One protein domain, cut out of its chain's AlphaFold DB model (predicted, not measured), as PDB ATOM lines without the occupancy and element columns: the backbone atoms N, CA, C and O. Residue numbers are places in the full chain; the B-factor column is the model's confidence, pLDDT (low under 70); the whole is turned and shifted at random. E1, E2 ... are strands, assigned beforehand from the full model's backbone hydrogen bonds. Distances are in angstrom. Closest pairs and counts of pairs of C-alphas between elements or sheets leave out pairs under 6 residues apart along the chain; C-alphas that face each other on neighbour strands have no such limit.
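This is residues 3 to 123 and 137 to 143 of the 146 residues of the protein "Hypothetical protein" of Alexandrium andersonii (UniProt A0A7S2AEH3). Two sheets stand partly face to face as a sandwich, closest where E4 meets E8, and a third, three-stranded sheet, E1 to E3, lies at one side of it near E4. The loop of residues 18 to 28, between E2 and E3, sticks out and makes one end of the longest axis. The printed part has 128 residues, with no named helix and eleven strands, E1 to E11 in chain order; the class is all strand, though under half of the residues, 61, are in named elements. The sandwich sheets are E4, E5, E6, E7, E11, mixed, and E8, E9, E10, antiparallel; E1, E2, E3 is antiparallel too. It is only just compact, close to loose, with a radius of gyration of the C-alphas of 16.3 A, and elongated, with spans of 56 by 36 by 32 A.

Start with E1, residues 3 to 6, E2, residues 12 to 17, and E3, residues 29 to 35: this is a meander, each strand the antiparallel neighbour of the one before. Look for N 5 and O 13 at 3.0 A, and N 14 and O 33 at 2.9 A. Next come E4, residues 48 to 52, E5, residues 55 to 60, E6, residues 65 to 69, and E7, residues 76 to 81, a second meander, with N 50 and O 57, N 58 and O 67, and N 80 and O 66 each 2.9 A apart. The closest C-alphas of E1 and E4, those of Glu 6 and Leu 49, are 7.0 A apart. E8, residues 88 to 94, E9, residues 97 to 102, and E10, residues 109 to 113, form a third meander; find N 92 and O 99, and N 98 and O 112, each at 2.9 A. E11, residues 139 to 142, is the parallel neighbour of E7, with N 81 and O 141 at 2.9 A. In the sandwich, two sheets face to face, the best planes are 10 degrees apart and the strands stand at 25 degrees; the closest C-alphas of E4 and E8, those of Lys 48 and Met 91, are 6.2 A apart. The five-stranded sheet is strongly twisted.

Find C-alpha 3 at (-35.038, 38.046, 18.091), where E1 begins. E3 is 16.8 A long, E8 17.7 A from C-alpha 88 at (-24.560, 34.944, 41.287), and E2 16.4 A. E11 ends at C-alpha 142, (-16.913, 47.249, 39.090).

The C-alphas farthest apart, those of Gly 22 and Ser 85, are 56.3 A apart. Residues 124 to 136 are cut out, and C-alphas 123 and 137 are 25.7 A apart. The links E2 to E3 and E3 to E4 are long. The model's mean pLDDT is 80.4 over the printed part; look for values under 70 at, among others, residues 20 to 24, 36 to 47 and 137 to 141.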
ATOM      1  N   ALA A   3     -35.141  38.653  16.776       87.75
ATOM      2  CA  ALA A   3     -35.038  38.046  18.091       87.75
ATOM      3  C   ALA A   3     -33.595  37.577  18.283       87.75
ATOM      4  O   ALA A   3     -32.935  37.204  17.314       87.75
ATOM      5  N   TYR A   4     -33.110  37.590  19.518       87.75
ATOM      6  CA  TYR A   4     -31.789  37.069  19.852       87.75
ATOM      7  C   TYR A   4     -31.966  35.831  20.712       87.75
ATOM      8  O   TYR A   4     -32.708  35.856  21.692       87.75
ATOM      9  N   VAL A   5     -31.301  34.749  20.329       86.75
ATOM     10  CA  VAL A   5     -31.326  33.484  21.063       86.75
ATOM     11  C   VAL A   5     -29.911  33.069  21.396       86.75
ATOM     12  O   VAL A   5     -29.004  33.166  20.569       86.75
ATOM     13  N   GLU A   6     -29.726  32.606  22.621       82.44
ATOM     14  CA  GLU A   6     -28.486  31.971  23.018       82.44
ATOM     15  C   GLU A   6     -28.540  30.477  22.693       82.44
ATOM     16  O   GLU A   6     -29.558  29.808  22.865       82.44
ATOM     17  N   THR A   7     -27.435  29.956  22.178       79.94
ATOM     18  CA  THR A   7     -27.274  28.534  21.868       79.94
ATOM     19  C   THR A   7     -26.597  27.804  23.024       79.94
ATOM     20  O   THR A   7     -25.893  28.408  23.827       79.94
ATOM     21  N   SER A   8     -26.687  26.472  23.054       74.06
ATOM     22  CA  SER A   8     -25.987  25.636  24.047       74.06
ATOM     23  C   SER A   8     -24.459  25.799  24.058       74.06
ATOM     24  O   SER A   8     -23.805  25.417  25.023       74.06
ATOM     25  N   LYS A   9     -23.879  26.380  22.998       69.69
ATOM     26  CA  LYS A   9     -22.453  26.730  22.901       69.69
ATOM     27  C   LYS A   9     -22.169  28.194  23.269       69.69
ATOM     28  O   LYS A   9     -21.158  28.727  22.821       69.69
ATOM     29  N   GLN A  10     -23.074  28.849  24.002       69.56
ATOM     30  CA  GLN A  10     -22.974  30.249  24.439       69.56
ATOM     31  C   GLN A  10     -22.727  31.249  23.297       69.56
ATOM     32  O   GLN A  10     -22.067  32.277  23.458       69.56
ATOM     33  N   ARG A  11     -23.237  30.939  22.101       77.44
ATOM     34  CA  ARG A  11     -23.262  31.883  20.977       77.44
ATOM     35  C   ARG A  11     -24.605  32.575  20.956       77.44
ATOM     36  O   ARG A  11     -25.622  31.893  21.087       77.44
ATOM     37  N   VAL A  12     -24.599  33.878  20.709       84.19
ATOM     38  CA  VAL A  12     -25.822  34.640  20.470       84.19
ATOM     39  C   VAL A  12     -26.108  34.626  18.973       84.19
ATOM     40  O   VAL A  12     -25.228  34.911  18.161       84.19
ATOM     41  N   VAL A  13     -27.326  34.261  18.592       87.25
ATOM     42  CA  VAL A  13     -27.771  34.210  17.199       87.25
ATOM     43  C   VAL A  13     -28.909  35.197  17.011       87.25
ATOM     44  O   VAL A  13     -29.886  35.189  17.759       87.25
ATOM     45  N   GLU A  14     -28.782  36.037  15.991       90.19
ATOM     46  CA  GLU A  14     -29.859  36.897  15.524       90.19
ATOM     47  C   GLU A  14     -30.773  36.103  14.589       90.19
ATOM     48  O   GLU A  14     -30.374  35.656  13.506       90.19
ATOM     49  N   MET A  15     -32.024  35.971  15.005       90.62
ATOM     50  CA  MET A  15     -33.108  35.365  14.253       90.62
ATOM     51  C   MET A  15     -33.943  36.467  13.610       90.62
ATOM     52  O   MET A  15     -34.315  37.444  14.268       90.62
ATOM     53  N   ARG A  16     -34.296  36.304  12.335       90.00
ATOM     54  CA  ARG A  16     -35.234  37.194  11.647       90.00
ATOM     55  C   ARG A  16     -36.428  36.406  11.151       90.00
ATOM     56  O   ARG A  16     -36.316  35.260  10.722       90.00
ATOM     57  N   MET A  17     -37.574  37.058  11.234       88.50
ATOM     58  CA  MET A  17     -38.822  36.556  10.694       88.50
ATOM     59  C   MET A  17     -38.788  36.649   9.167       88.50
ATOM     60  O   MET A  17     -38.547  37.736   8.633       88.50
ATOM     61  N   GLY A  18     -39.020  35.531   8.483       82.25
ATOM     62  CA  GLY A  18     -39.226  35.521   7.038       82.25
ATOM     63  C   GLY A  18     -40.532  36.228   6.672       82.25
ATOM     64  O   GLY A  18     -41.529  36.122   7.387       82.25
ATOM     65  N   LEU A  19     -40.529  36.965   5.561       71.69
ATOM     66  CA  LEU A  19     -41.759  37.487   4.970       71.69
ATOM     67  C   LEU A  19     -42.473  36.316   4.288       71.69
ATOM     68  O   LEU A  19     -41.966  35.775   3.308       71.69
ATOM     69  N   LYS A  20     -43.620  35.891   4.825       66.56
ATOM     70  CA  LYS A  20     -44.526  35.000   4.094       66.56
ATOM     71  C   LYS A  20     -45.307  35.845   3.096       66.56
ATOM     72  O   LYS A  20     -46.073  36.717   3.501       66.56
ATOM     73  N   ASP A  21     -45.142  35.560   1.812       62.69
ATOM     74  CA  ASP A  21     -46.015  36.104   0.778       62.69
ATOM     75  C   ASP A  21     -47.407  35.460   0.919       62.69
ATOM     76  O   ASP A  21     -47.652  34.335   0.492       62.69
ATOM     77  N   GLY A  22     -48.326  36.165   1.586       64.75
ATOM     78  CA  GLY A  22     -49.772  35.962   1.434       64.75
ATOM     79  C   GLY A  22     -50.453  34.823   2.210       64.75
ATOM     80  O   GLY A  22     -51.635  34.589   1.974       64.75
ATOM     81  N   GLY A  23     -49.787  34.127   3.138       61.44
ATOM     82  CA  GLY A  23     -50.394  33.026   3.907       61.44
ATOM     83  C   GLY A  23     -50.602  33.337   5.393       61.44
ATOM     84  O   GLY A  23     -49.661  33.741   6.069       61.44
ATOM     85  N   ALA A  24     -51.803  33.070   5.924       65.25
ATOM     86  CA  ALA A  24     -52.174  33.181   7.346       65.25
ATOM     87  C   ALA A  24     -51.528  32.098   8.251       65.25
ATOM     88  O   ALA A  24     -52.195  31.490   9.084       65.25
ATOM     89  N   GLY A  25     -50.240  31.811   8.049       71.25
ATOM     90  CA  GLY A  25     -49.466  30.845   8.831       71.25
ATOM     91  C   GLY A  25     -48.567  31.513   9.871       71.25
ATOM     92  O   GLY A  25     -48.239  32.694   9.758       71.25
ATOM     93  N   GLU A  26     -48.133  30.742  10.870       76.31
ATOM     94  CA  GLU A  26     -47.164  31.195  11.873       76.31
ATOM     95  C   GLU A  26     -45.858  31.647  11.188       76.31
ATOM     96  O   GLU A  26     -45.431  31.012  10.221       76.31
ATOM     97  N   PRO A  27     -45.242  32.764  11.602       79.00
ATOM     98  CA  PRO A  27     -44.020  33.255  10.979       79.00
ATOM     99  C   PRO A  27     -42.842  32.291  11.143       79.00
ATOM    100  O   PRO A  27     -42.519  31.880  12.256       79.00
ATOM    101  N   ASP A  28     -42.138  32.017  10.044       88.00
ATOM    102  CA  ASP A  28     -40.922  31.206  10.081       88.00
ATOM    103  C   ASP A  28     -39.736  32.073  10.548       88.00
ATOM    104  O   ASP A  28     -39.565  33.217  10.108       88.00
ATOM    105  N   TRP A  29     -38.907  31.535  11.447       88.44
ATOM    106  CA  TRP A  29     -37.724  32.213  11.982       88.44
ATOM    107  C   TRP A  29     -36.449  31.602  11.419       88.44
ATOM    108  O   TRP A  29     -36.213  30.403  11.556       88.44
ATOM    109  N   PHE A  30     -35.587  32.443  10.854       90.50
ATOM    110  CA  PHE A  30     -34.331  32.010  10.253       90.50
ATOM    111  C   PHE A  30     -33.141  32.672  10.949       90.50
ATOM    112  O   PHE A  30     -33.187  33.878  11.222       90.50
ATOM    113  N   PRO A  31     -32.061  31.922  11.228       89.31
ATOM    114  CA  PRO A  31     -30.824  32.513  11.706       89.31
ATOM    115  C   PRO A  31     -30.222  33.363  10.587       89.31
ATOM    116  O   PRO A  31     -30.086  32.915   9.451       89.31
ATOM    117  N   THR A  32     -29.851  34.594  10.909       88.50
ATOM    118  CA  THR A  32     -29.271  35.525   9.925       88.50
ATOM    119  C   THR A  32     -27.835  35.884  10.241       88.50
ATOM    120  O   THR A  32     -27.056  36.171   9.335       88.50
ATOM    121  N   ARG A  33     -27.458  35.817  11.522       83.81
ATOM    122  CA  ARG A  33     -26.102  36.112  11.966       83.81
ATOM    123  C   ARG A  33     -25.790  35.441  13.294       83.81
ATOM    124  O   ARG A  33     -26.627  35.397  14.188       83.81
ATOM    125  N   THR A  34     -24.557  34.962  13.432       81.94
ATOM    126  CA  THR A  34     -23.996  34.525  14.717       81.94
ATOM    127  C   THR A  34     -23.089  35.621  15.260       81.94
ATOM    128  O   THR A  34     -22.169  36.062  14.574       81.94
ATOM    129  N   MET A  35     -23.343  36.051  16.489       77.44
ATOM    130  CA  MET A  35     -22.515  36.990  17.231       77.44
ATOM    131  C   MET A  35     -21.583  36.189  18.141       77.44
ATOM    132  O   MET A  35     -22.016  35.518  19.083       77.44
ATOM    133  N   SER A  36     -20.288  36.233  17.837       64.19
ATOM    134  CA  SER A  36     -19.260  35.622  18.672       64.19
ATOM    135  C   SER A  36     -18.860  36.598  19.766       64.19
ATOM    136  O   SER A  36     -18.001  37.454  19.569       64.19
ATOM    137  N   THR A  37     -19.434  36.441  20.949       59.50
ATOM    138  CA  THR A  37     -18.755  36.908  22.156       59.50
ATOM    139  C   THR A  37     -17.513  36.040  22.332       59.50
ATOM    140  O   THR A  37     -17.650  34.819  22.255       59.50
ATOM    141  N   LYS A  38     -16.317  36.625  22.491       57.97
ATOM    142  CA  LYS A  38     -15.071  35.863  22.692       57.97
ATOM    143  C   LYS A  38     -15.298  34.808  23.780       57.97
ATOM    144  O   LYS A  38     -15.453  35.151  24.946       57.97
ATOM    145  N   LEU A  39     -15.389  33.549  23.360       52.50
ATOM    146  CA  LEU A  39     -15.637  32.416  24.236       52.50
ATOM    147  C   LEU A  39     -14.353  32.172  25.030       52.50
ATOM    148  O   LEU A  39     -13.311  31.907  24.429       52.50
ATOM    149  N   GLY A  40     -14.427  32.252  26.356       52.53
ATOM    150  CA  GLY A  40     -13.527  31.457  27.181       52.53
ATOM    151  C   GLY A  40     -13.778  29.982  26.863       52.53
ATOM    152  O   GLY A  40     -14.915  29.573  26.637       52.53
ATOM    153  N   GLU A  41     -12.722  29.185  26.779       49.19
ATOM    154  CA  GLU A  41     -12.740  27.805  26.273       49.19
ATOM    155  C   GLU A  41     -13.414  26.788  27.221       49.19
ATOM    156  O   GLU A  41     -13.266  25.583  27.046       49.19
ATOM    157  N   ASN A  42     -14.181  27.238  28.221       50.09
ATOM    158  CA  ASN A  42     -14.715  26.383  29.279       50.09
ATOM    159  C   ASN A  42     -16.251  26.328  29.273       50.09
ATOM    160  O   ASN A  42     -16.950  27.192  29.788       50.09
ATOM    161  N   THR A  43     -16.735  25.250  28.655       46.03
ATOM    162  CA  THR A  43     -17.909  24.426  29.005       46.03
ATOM    163  C   THR A  43     -19.098  25.058  29.747       46.03
ATOM    164  O   THR A  43     -19.106  25.176  30.966       46.03
ATOM    165  N   ALA A  44     -20.181  25.216  28.977       51.12
ATOM    166  CA  ALA A  44     -21.528  24.697  29.255       51.12
ATOM    167  C   ALA A  44     -22.263  25.167  30.524       51.12
ATOM    168  O   ALA A  44     -22.782  24.353  31.278       51.12
ATOM    169  N   GLU A  45     -22.469  26.473  30.652       54.12
ATOM    170  CA  GLU A  45     -23.705  26.997  31.253       54.12
ATOM    171  C   GLU A  45     -24.320  28.034  30.309       54.12
ATOM    172  O   GLU A  45     -23.609  28.879  29.771       54.12
ATOM    173  N   SER A  46     -25.625  27.939  30.042       55.31
ATOM    174  CA  SER A  46     -26.340  28.943  29.245       55.31
ATOM    175  C   SER A  46     -26.208  30.292  29.941       55.31
ATOM    176  O   SER A  46     -26.638  30.442  31.086       55.31
ATOM    177  N   GLY A  47     -25.647  31.276  29.249       60.53
ATOM    178  CA  GLY A  47     -25.740  32.660  29.657       60.53
ATOM    179  C   GLY A  47     -27.201  33.083  29.782       60.53
ATOM    180  O   GLY A  47     -28.129  32.482  29.224       60.53
ATOM    181  N   LYS A  48     -27.424  34.103  30.609       80.06
ATOM    182  CA  LYS A  48     -28.731  34.756  30.722       80.06
ATOM    183  C   LYS A  48     -28.656  36.021  29.887       80.06
ATOM    184  O   LYS A  48     -28.005  36.988  30.285       80.06
ATOM    185  N   LEU A  49     -29.248  35.954  28.697       85.00
ATOM    186  CA  LEU A  49     -29.284  37.032  27.715       85.00
ATOM    187  C   LEU A  49     -30.476  37.954  27.984       85.00
ATOM    188  O   LEU A  49     -31.619  37.504  28.031       85.00
ATOM    189  N   HIS A  50     -30.215  39.251  28.099       87.31
ATOM    190  CA  HIS A  50     -31.243  40.274  28.246       87.31
ATOM    191  C   HIS A  50     -30.985  41.447  27.303       87.31
ATOM    192  O   HIS A  50     -29.848  41.876  27.123       87.31
ATOM    193  N   VAL A  51     -32.049  41.998  26.721       86.81
ATOM    194  CA  VAL A  51     -31.974  43.256  25.967       86.81
ATOM    195  C   VAL A  51     -32.071  44.411  26.960       86.81
ATOM    196  O   VAL A  51     -32.949  44.424  27.828       86.81
ATOM    197  N   LEU A  52     -31.163  45.376  26.847       87.44
ATOM    198  CA  LEU A  52     -31.127  46.565  27.684       87.44
ATOM    199  C   LEU A  52     -30.904  47.798  26.808       87.44
ATOM    200  O   LEU A  52     -29.792  48.068  26.358       87.44
ATOM    201  N   GLY A  53     -31.980  48.542  26.552       85.81
ATOM    202  CA  GLY A  53     -31.946  49.641  25.593       85.81
ATOM    203  C   GLY A  53     -31.573  49.141  24.196       85.81
ATOM    204  O   GLY A  53     -32.211  48.227  23.678       85.81
ATOM    205  N   ALA A  54     -30.524  49.723  23.614       86.88
ATOM    206  CA  ALA A  54     -29.972  49.325  22.317       86.88
ATOM    207  C   ALA A  54     -28.812  48.318  22.437       86.88
ATOM    208  O   ALA A  54     -28.064  48.131  21.487       86.88
ATOM    209  N   SER A  55     -28.602  47.712  23.607       88.62
ATOM    210  CA  SER A  55     -27.499  46.777  23.851       88.62
ATOM    211  C   SER A  55     -28.005  45.409  24.297       88.62
ATOM    212  O   SER A  55     -29.090  45.278  24.868       88.62
ATOM    213  N   LEU A  56     -27.198  44.377  24.062       88.69
ATOM    214  CA  LEU A  56     -27.396  43.047  24.629       88.69
ATOM    215  C   LEU A  56     -26.534  42.896  25.876       88.69
ATOM    216  O   LEU A  56     -25.369  43.279  25.877       88.69
ATOM    217  N   VAL A  57     -27.095  42.311  26.926       89.75
ATOM    218  CA  VAL A  57     -26.380  41.983  28.157       89.75
ATOM    219  C   VAL A  57     -26.335  40.471  28.298       89.75
ATOM    220  O   VAL A  57     -27.378  39.820  28.284       89.75
ATOM    221  N   VAL A  58     -25.133  39.918  28.438       89.25
ATOM    222  CA  VAL A  58     -24.895  38.475  28.558       89.25
ATOM    223  C   VAL A  58     -24.271  38.197  29.917       89.25
ATOM    224  O   VAL A  58     -23.126  38.573  30.160       89.25
ATOM    225  N   PHE A  59     -25.012  37.549  30.814       90.25
ATOM    226  CA  PHE A  59     -24.459  37.119  32.099       90.25
ATOM    227  C   PHE A  59     -23.610  35.854  31.943       90.25
ATOM    228  O   PHE A  59     -24.093  34.834  31.454       90.25
ATOM    229  N   ARG A  60     -22.359  35.935  32.402       88.25
ATOM    230  CA  ARG A  60     -21.364  34.863  32.444       88.25
ATOM    231  C   ARG A  60     -21.343  34.271  33.841       88.25
ATOM    232  O   ARG A  60     -20.689  34.799  34.742       88.25
ATOM    233  N   GLN A  61     -22.131  33.218  34.040       86.56
ATOM    234  CA  GLN A  61     -22.325  32.647  35.367       86.56
ATOM    235  C   GLN A  61     -21.029  32.053  35.926       86.56
ATOM    236  O   GLN A  61     -20.707  32.322  37.073       86.56
ATOM    237  N   LEU A  62     -20.220  31.335  35.153       84.88
ATOM    238  CA  LEU A  62     -18.982  30.750  35.687       84.88
ATOM    239  C   LEU A  62     -17.950  31.822  36.060       84.88
ATOM    240  O   LEU A  62     -17.320  31.758  37.114       84.88
ATOM    241  N   GLU A  63     -17.826  32.844  35.224       88.31
ATOM    242  CA  GLU A  63     -16.855  33.921  35.371       88.31
ATOM    243  C   GLU A  63     -17.365  35.095  36.225       88.31
ATOM    244  O   GLU A  63     -16.632  36.062  36.445       88.31
ATOM    245  N   GLN A  64     -18.612  35.016  36.704       91.75
ATOM    246  CA  GLN A  64     -19.242  35.952  37.641       91.75
ATOM    247  C   GLN A  64     -19.132  37.423  37.187       91.75
ATOM    248  O   GLN A  64     -18.826  38.334  37.963       91.75
ATOM    249  N   HIS A  65     -19.401  37.662  35.906       90.19
ATOM    250  CA  HIS A  65     -19.474  38.993  35.302       90.19
ATOM    251  C   HIS A  65     -20.570  39.029  34.235       90.19
ATOM    252  O   HIS A  65     -21.199  38.016  33.934       90.19
ATOM    253  N   PHE A  66     -20.820  40.191  33.643       89.94
ATOM    254  CA  PHE A  66     -21.608  40.253  32.418       89.94
ATOM    255  C   PHE A  66     -20.952  41.123  31.358       89.94
ATOM    256  O   PHE A  66     -20.280  42.115  31.649       89.94
ATOM    257  N   ASP A  67     -21.191  40.725  30.119       90.25
ATOM    258  CA  ASP A  67     -20.771  41.439  28.929       90.25
ATOM    259  C   ASP A  67     -21.912  42.331  28.452       90.25
ATOM    260  O   ASP A  67     -23.078  41.932  28.466       90.25
ATOM    261  N   VAL A  68     -21.571  43.524  27.981       89.50
ATOM    262  CA  VAL A  68     -22.479  44.383  27.228       89.50
ATOM    263  C   VAL A  68     -22.007  44.395  25.790       89.50
ATOM    264  O   VAL A  68     -20.866  44.761  25.511       89.50
ATOM    265  N   VAL A  69     -22.875  43.981  24.880       88.56
ATOM    266  CA  VAL A  69     -22.561  43.718  23.480       88.56
ATOM    267  C   VAL A  69     -23.427  44.603  22.600       88.56
ATOM    268  O   VAL A  69     -24.622  44.778  22.847       88.56
ATOM    269  N   ASP A  70     -22.815  45.155  21.561       87.12
ATOM    270  CA  ASP A  70     -23.521  45.859  20.504       87.12
ATOM    271  C   ASP A  70     -24.290  44.839  19.644       87.12
ATOM    272  O   ASP A  70     -23.649  43.994  19.005       87.12
ATOM    273  N   PRO A  71     -25.637  44.878  19.613       85.00
ATOM    274  CA  PRO A  71     -26.435  43.981  18.793       85.00
ATOM    275  C   PRO A  71     -26.082  44.087  17.316       85.00
ATOM    276  O   PRO A  71     -26.155  43.073  16.639       85.00
ATOM    277  N   ASP A  72     -25.672  45.251  16.805       86.19
ATOM    278  CA  ASP A  72     -25.482  45.485  15.371       86.19
ATOM    279  C   ASP A  72     -24.120  45.044  14.854       86.19
ATOM    280  O   ASP A  72     -23.990  44.732  13.672       86.19
ATOM    281  N   SER A  73     -23.103  44.956  15.706       84.06
ATOM    282  CA  SER A  73     -21.764  44.507  15.304       84.06
ATOM    283  C   SER A  73     -21.335  43.196  15.959       84.06
ATOM    284  O   SER A  73     -20.439  42.522  15.453       84.06
ATOM    285  N   GLY A  74     -21.955  42.810  17.076       82.31
ATOM    286  CA  GLY A  74     -21.443  41.749  17.941       82.31
ATOM    287  C   GLY A  74     -20.216  42.145  18.750       82.31
ATOM    288  O   GLY A  74     -19.649  41.297  19.436       82.31
ATOM    289  N   ALA A  75     -19.800  43.412  18.693       85.50
ATOM    290  CA  ALA A  75     -18.654  43.886  19.443       85.50
ATOM    291  C   ALA A  75     -18.974  43.991  20.938       85.50
ATOM    292  O   ALA A  75     -20.033  44.476  21.340       85.50
ATOM    293  N   LEU A  76     -18.017  43.581  21.770       86.12
ATOM    294  CA  LEU A  76     -18.051  43.845  23.203       86.12
ATOM    295  C   LEU A  76     -17.896  45.357  23.436       86.12
ATOM    296  O   LEU A  76     -16.860  45.930  23.106       86.12
ATOM    297  N   ILE A  77     -18.919  45.987  24.011       88.44
ATOM    298  CA  ILE A  77     -18.914  47.396  24.420       88.44
ATOM    299  C   ILE A  77     -18.182  47.543  25.756       88.44
ATOM    300  O   ILE A  77     -17.338  48.418  25.915       88.44
ATOM    301  N   SER A  78     -18.529  46.710  26.739       87.81
ATOM    302  CA  SER A  78     -17.944  46.766  28.084       87.81
ATOM    303  C   SER A  78     -18.153  45.462  28.844       87.81
ATOM    304  O   SER A  78     -19.030  44.674  28.493       87.81
ATOM    305  N   GLN A  79     -17.365  45.262  29.899       89.81
ATOM    306  CA  GLN A  79     -17.468  44.109  30.786       89.81
ATOM    307  C   GLN A  79     -17.570  44.564  32.243       89.81
ATOM    308  O   GLN A  79     -16.865  45.478  32.675       89.81
ATOM    309  N   TRP A  80     -18.477  43.937  32.988       88.81
ATOM    310  CA  TRP A  80     -18.877  44.387  34.316       88.81
ATOM    311  C   TRP A  80     -18.687  43.267  35.320       88.81
ATOM    312  O   TRP A  80     -19.404  42.264  35.288       88.81
ATOM    313  N   GLN A  81     -17.727  43.450  36.221       90.56
ATOM    314  CA  GLN A  81     -17.449  42.488  37.276       90.56
ATOM    315  C   GLN A  81     -18.526  42.592  38.355       90.56
ATOM    316  O   GLN A  81     -18.792  43.682  38.881       90.56
ATOM    317  N   LEU A  82     -19.114  41.455  38.721       91.19
ATOM    318  CA  LEU A  82     -19.987  41.386  39.883       91.19
ATOM    319  C   LEU A  82     -19.151  41.240  41.167       91.19
ATOM    320  O   LEU A  82     -18.031  40.723  41.118       91.19
ATOM    321  N   PRO A  83     -19.671  41.671  42.330       91.12
ATOM    322  CA  PRO A  83     -18.992  41.467  43.606       91.12
ATOM    323  C   PRO A  83     -18.634  39.995  43.840       91.12
ATOM    324  O   PRO A  83     -19.514  39.133  43.823       91.12
ATOM    325  N   SER A  84     -17.356  39.718  44.109       91.19
ATOM    326  CA  SER A  84     -16.816  38.359  44.285       91.19
ATOM    327  C   SER A  84     -17.138  37.724  45.639       91.19
ATOM    328  O   SER A  84     -16.952  36.527  45.823       91.19
ATOM    329  N   SER A  85     -17.659  38.499  46.594       91.44
ATOM    330  CA  SER A  85     -18.074  38.003  47.914       91.44
ATOM    331  C   SER A  85     -19.303  37.087  47.866       91.44
ATOM    332  O   SER A  85     -19.754  36.606  48.903       91.44
ATOM    333  N   ARG A  86     -19.928  36.935  46.693       92.69
ATOM    334  CA  ARG A  86     -21.181  36.212  46.475       92.69
ATOM    335  C   ARG A  86     -21.087  35.427  45.177       92.69
ATOM    336  O   ARG A  86     -20.382  35.830  44.258       92.69
ATOM    337  N   ARG A  87     -21.859  34.346  45.107       94.19
ATOM    338  CA  ARG A  87     -22.085  33.605  43.872       94.19
ATOM    339  C   ARG A  87     -23.433  34.003  43.286       94.19
ATOM    340  O   ARG A  87     -24.456  33.921  43.964       94.19
ATOM    341  N   TRP A  88     -23.418  34.475  42.054       93.81
ATOM    342  CA  TRP A  88     -24.560  34.944  41.287       93.81
ATOM    343  C   TRP A  88     -25.071  33.804  40.417       93.81
ATOM    344  O   TRP A  88     -24.291  33.210  39.678       93.81
ATOM    345  N   GLY A  89     -26.363  33.502  40.519       92.12
ATOM    346  CA  GLY A  89     -26.986  32.375  39.824       92.12
ATOM    347  C   GLY A  89     -27.997  32.797  38.771       92.12
ATOM    348  O   GLY A  89     -28.333  32.018  37.883       92.12
ATOM    349  N   ALA A  90     -28.526  34.022  38.833       91.25
ATOM    350  CA  ALA A  90     -29.431  34.532  37.811       91.25
ATOM    351  C   ALA A  90     -29.286  36.030  37.579       91.25
ATOM    352  O   ALA A  90     -28.897  36.763  38.484       91.25
ATOM    353  N   MET A  91     -29.668  36.458  36.377       91.50
ATOM    354  CA  MET A  91     -29.768  37.855  35.986       91.50
ATOM    355  C   MET A  91     -31.081  38.071  35.240       91.50
ATOM    356  O   MET A  91     -31.503  37.197  34.485       91.50
ATOM    357  N   CYS A  92     -31.711  39.219  35.467       90.94
ATOM    358  CA  CYS A  92     -32.730  39.763  34.586       90.94
ATOM    359  C   CYS A  92     -32.657  41.292  34.547       90.94
ATOM    360  O   CYS A  92     -32.009  41.927  35.379       90.94
ATOM    361  N   SER A  93     -33.321  41.900  33.570       88.88
ATOM    362  CA  SER A  93     -33.436  43.351  33.453       88.88
ATOM    363  C   SER A  93     -34.902  43.770  33.429       88.88
ATOM    364  O   SER A  93     -35.763  43.066  32.902       88.88
ATOM    365  N   THR A  94     -35.193  44.934  34.000       87.56
ATOM    366  CA  THR A  94     -36.458  45.635  33.762       87.56
ATOM    367  C   THR A  94     -36.259  47.137  33.916       87.56
ATOM    368  O   THR A  94     -35.551  47.595  34.821       87.56
ATOM    369  N   ASN A  95     -36.874  47.906  33.017       82.44
ATOM    370  CA  ASN A  95     -36.744  49.359  32.926       82.44
ATOM    371  C   ASN A  95     -35.265  49.798  32.893       82.44
ATOM    372  O   ASN A  95     -34.571  49.594  31.900       82.44
ATOM    373  N   ASN A  96     -34.769  50.356  34.002       84.44
ATOM    374  CA  ASN A  96     -33.424  50.921  34.145       84.44
ATOM    375  C   ASN A  96     -32.631  50.213  35.252       84.44
ATOM    376  O   ASN A  96     -31.808  50.822  35.945       84.44
ATOM    377  N   SER A  97     -32.927  48.945  35.514       89.44
ATOM    378  CA  SER A  97     -32.253  48.188  36.561       89.44
ATOM    379  C   SER A  97     -31.933  46.775  36.104       89.44
ATOM    380  O   SER A  97     -32.739  46.112  35.450       89.44
ATOM    381  N   LEU A  98     -30.736  46.335  36.478       91.06
ATOM    382  CA  LEU A  98     -30.330  44.945  36.413       91.06
ATOM    383  C   LEU A  98     -30.595  44.317  37.771       91.06
ATOM    384  O   LEU A  98     -30.263  44.892  38.808       91.06
ATOM    385  N   PHE A  99     -31.190  43.140  37.754       92.69
ATOM    386  CA  PHE A  99     -31.464  42.359  38.938       92.69
ATOM    387  C   PHE A  99     -30.632  41.094  38.892       92.69
ATOM    388  O   PHE A  99     -30.604  40.410  37.871       92.69
ATOM    389  N   PHE A 100     -29.968  40.783  39.998       93.56
ATOM    390  CA  PHE A 100     -29.193  39.559  40.135       93.56
ATOM    391  C   PHE A 100     -29.654  38.781  41.353       93.56
ATOM    392  O   PHE A 100     -29.864  39.349  42.423       93.56
ATOM    393  N   LEU A 101     -29.792  37.473  41.190       94.56
ATOM    394  CA  LEU A 101     -30.125  36.561  42.273       94.56
ATOM    395  C   LEU A 101     -28.858  35.825  42.705       94.56
ATOM    396  O   LEU A 101     -28.158  35.262  41.859       94.56
ATOM    397  N   THR A 102     -28.562  35.817  44.003       95.25
ATOM    398  CA  THR A 102     -27.468  34.998  44.540       95.25
ATOM    399  C   THR A 102     -27.875  33.531  44.632       95.25
ATOM    400  O   THR A 102     -29.041  33.216  44.856       95.25
ATOM    401  N   GLU A 103     -26.904  32.634  44.524       93.88
ATOM    402  CA  GLU A 103     -27.075  31.220  44.856       93.88
ATOM    403  C   GLU A 103     -27.056  31.002  46.382       93.88
ATOM    404  O   GLU A 103     -26.608  31.862  47.145       93.88
ATOM    405  N   GLY A 104     -27.533  29.834  46.824       93.50
ATOM    406  CA  GLY A 104     -27.527  29.404  48.226       93.50
ATOM    407  C   GLY A 104     -28.920  29.087  48.777       93.50
ATOM    408  O   GLY A 104     -29.931  29.282  48.109       93.50
ATOM    409  N   ALA A 105     -28.968  28.597  50.020       93.69
ATOM    410  CA  ALA A 105     -30.215  28.205  50.691       93.69
ATOM    411  C   ALA A 105     -31.150  29.393  50.997       93.69
ATOM    412  O   ALA A 105     -32.357  29.213  51.132       93.69
ATOM    413  N   ALA A 106     -30.593  30.603  51.086       95.19
ATOM    414  CA  ALA A 106     -31.325  31.853  51.265       95.19
ATOM    415  C   ALA A 106     -30.930  32.833  50.142       95.19
ATOM    416  O   ALA A 106     -30.090  33.713  50.361       95.19
ATOM    417  N   PRO A 107     -31.455  32.651  48.916       95.31
ATOM    418  CA  PRO A 107     -31.088  33.485  47.781       95.31
ATOM    419  C   PRO A 107     -31.550  34.928  48.007       95.31
ATOM    420  O   PRO A 107     -32.659  35.188  48.469       95.31
ATOM    421  N   THR A 108     -30.685  35.881  47.667       96.31
ATOM    422  CA  THR A 108     -30.939  37.317  47.825       96.31
ATOM    423  C   THR A 108     -31.013  37.983  46.462       96.31
ATOM    424  O   THR A 108     -30.205  37.686  45.580       96.31
ATOM    425  N   LEU A 109     -31.989  38.875  46.286       94.94
ATOM    426  CA  LEU A 109     -32.165  39.651  45.064       94.94
ATOM    427  C   LEU A 109     -31.474  41.008  45.211       94.94
ATOM    428  O   LEU A 109     -31.760  41.762  46.137       94.94
ATOM    429  N   TRP A 110     -30.592  41.315  44.271       94.62
ATOM    430  CA  TRP A 110     -29.825  42.551  44.219       94.62
ATOM    431  C   TRP A 110     -30.268  43.379  43.038       94.62
ATOM    432  O   TRP A 110     -30.524  42.841  41.964       94.62
ATOM    433  N   ARG A 111     -30.320  44.692  43.231       93.25
ATOM    434  CA  ARG A 111     -30.674  45.648  42.192       93.25
ATOM    435  C   ARG A 111     -29.484  46.553  41.922       93.25
ATOM    436  O   ARG A 111     -29.013  47.238  42.821       93.25
ATOM    437  N   PHE A 112     -29.057  46.601  40.669       90.19
ATOM    438  CA  PHE A 112     -28.028  47.516  40.202       90.19
ATOM    439  C   PHE A 112     -28.648  48.526  39.239       90.19
ATOM    440  O   PHE A 112     -29.375  48.135  38.315       90.19
ATOM    441  N   PRO A 113     -28.397  49.830  39.429       88.31
ATOM    442  CA  PRO A 113     -28.829  50.821  38.463       88.31
ATOM    443  C   PRO A 113     -28.061  50.614  37.159       88.31
ATOM    444  O   PRO A 113     -26.846  50.439  37.162       88.31
ATOM    445  N   VAL A 114     -28.772  50.664  36.037       85.19
ATOM    446  CA  VAL A 114     -28.146  50.646  34.714       85.19
ATOM    447  C   VAL A 114     -27.456  51.982  34.498       85.19
ATOM    448  O   VAL A 114     -28.130  53.012  34.599       85.19
ATOM    449  N   PRO A 115     -26.152  52.029  34.193       79.31
ATOM    450  CA  PRO A 115     -25.513  53.333  34.066       79.31
ATOM    451  C   PRO A 115     -25.956  54.082  32.826       79.31
ATOM    452  O   PRO A 115     -26.336  53.490  31.821       79.31
ATOM    453  N   LYS A 116     -25.912  55.415  32.912       80.12
ATOM    454  CA  LYS A 116     -26.465  56.323  31.897       80.12
ATOM    455  C   LYS A 116     -25.941  56.057  30.484       80.12
ATOM    456  O   LYS A 116     -26.662  56.302  29.534       80.12
ATOM    457  N   ALA A 117     -24.723  55.530  30.354       74.31
ATOM    458  CA  ALA A 117     -24.147  55.144  29.066       74.31
ATOM    459  C   ALA A 117     -24.916  54.009  28.358       74.31
ATOM    460  O   ALA A 117     -24.868  53.926  27.137       74.31
ATOM    461  N   LEU A 118     -25.611  53.154  29.116       74.75
ATOM    462  CA  LEU A 118     -26.412  52.026  28.621       74.75
ATOM    463  C   LEU A 118     -27.917  52.295  28.679       74.75
ATOM    464  O   LEU A 118     -28.713  51.528  28.140       74.75
ATOM    465  N   GLN A 119     -28.327  53.372  29.350       78.00
ATOM    466  CA  GLN A 119     -29.703  53.835  29.277       78.00
ATOM    467  C   GLN A 119     -29.910  54.351  27.856       78.00
ATOM    468  O   GLN A 119     -29.260  55.316  27.452       78.00
ATOM    469  N   ALA A 120     -30.775  53.681  27.090       64.06
ATOM    470  CA  ALA A 120     -31.170  54.163  25.776       64.06
ATOM    471  C   ALA A 120     -31.550  55.642  25.898       64.06
ATOM    472  O   ALA A 120     -32.374  56.006  26.743       64.06
ATOM    473  N   GLN A 121     -30.926  56.501  25.088       51.44
ATOM    474  CA  GLN A 121     -31.480  57.833  24.921       51.44
ATOM    475  C   GLN A 121     -32.906  57.652  24.390       51.44
ATOM    476  O   GLN A 121     -33.093  56.854  23.470       51.44
ATOM    477  N   PRO A 122     -33.908  58.332  24.971       45.88
ATOM    478  CA  PRO A 122     -35.250  58.285  24.424       45.88
ATOM    479  C   PRO A 122     -35.178  58.752  22.970       45.88
ATOM    480  O   PRO A 122     -34.602  59.801  22.687       45.88
ATOM    481  N   GLU A 123     -35.709  57.913  22.082       47.12
ATOM    482  CA  GLU A 123     -35.827  58.087  20.634       47.12
ATOM    483  C   GLU A 123     -36.167  59.541  20.260       47.12
ATOM    484  O   GLU A 123     -37.329  59.945  20.228       47.12
ATOM    485  N   GLY A 137     -12.421  50.347  23.035       39.91
ATOM    486  CA  GLY A 137     -11.599  50.231  24.233       39.91
ATOM    487  C   GLY A 137     -12.404  49.455  25.261       39.91
ATOM    488  O   GLY A 137     -13.408  49.965  25.751       39.91
ATOM    489  N   GLY A 138     -12.016  48.212  25.549       45.25
ATOM    490  CA  GLY A 138     -12.671  47.422  26.587       45.25
ATOM    491  C   GLY A 138     -12.443  48.082  27.945       45.25
ATOM    492  O   GLY A 138     -11.314  48.120  28.425       45.25
ATOM    493  N   VAL A 139     -13.501  48.628  28.543       54.88
ATOM    494  CA  VAL A 139     -13.473  49.163  29.910       54.88
ATOM    495  C   VAL A 139     -14.070  48.114  30.842       54.88
ATOM    496  O   VAL A 139     -15.199  47.664  30.624       54.88
ATOM    497  N   GLN A 140     -13.312  47.734  31.873       56.81
ATOM    498  CA  GLN A 140     -13.796  46.911  32.979       56.81
ATOM    499  C   GLN A 140     -14.403  47.826  34.048       56.81
ATOM    500  O   GLN A 140     -13.761  48.775  34.499       56.81
ATOM    501  N   VAL A 141     -15.649  47.560  34.441       67.38
ATOM    502  CA  VAL A 141     -16.373  48.338  35.457       67.38
ATOM    503  C   VAL A 141     -16.707  47.437  36.644       67.38
ATOM    504  O   VAL A 141     -17.157  46.307  36.464       67.38
ATOM    505  N   HIS A 142     -16.508  47.937  37.864       72.69
ATOM    506  CA  HIS A 142     -16.913  47.249  39.090       72.69
ATOM    507  C   HIS A 142     -18.281  47.745  39.550       72.69
ATOM    508  O   HIS A 142     -18.500  48.951  39.681       72.69
ATOM    509  N   LEU A 143     -19.197  46.818  39.823       67.88
ATOM    510  CA  LEU A 143     -20.495  47.151  40.399       67.88
ATOM    511  C   LEU A 143     -20.433  47.170  41.923       67.88
ATOM    512  O   LEU A 143     -20.054  46.185  42.553       67.88
TER     513      LEU A 143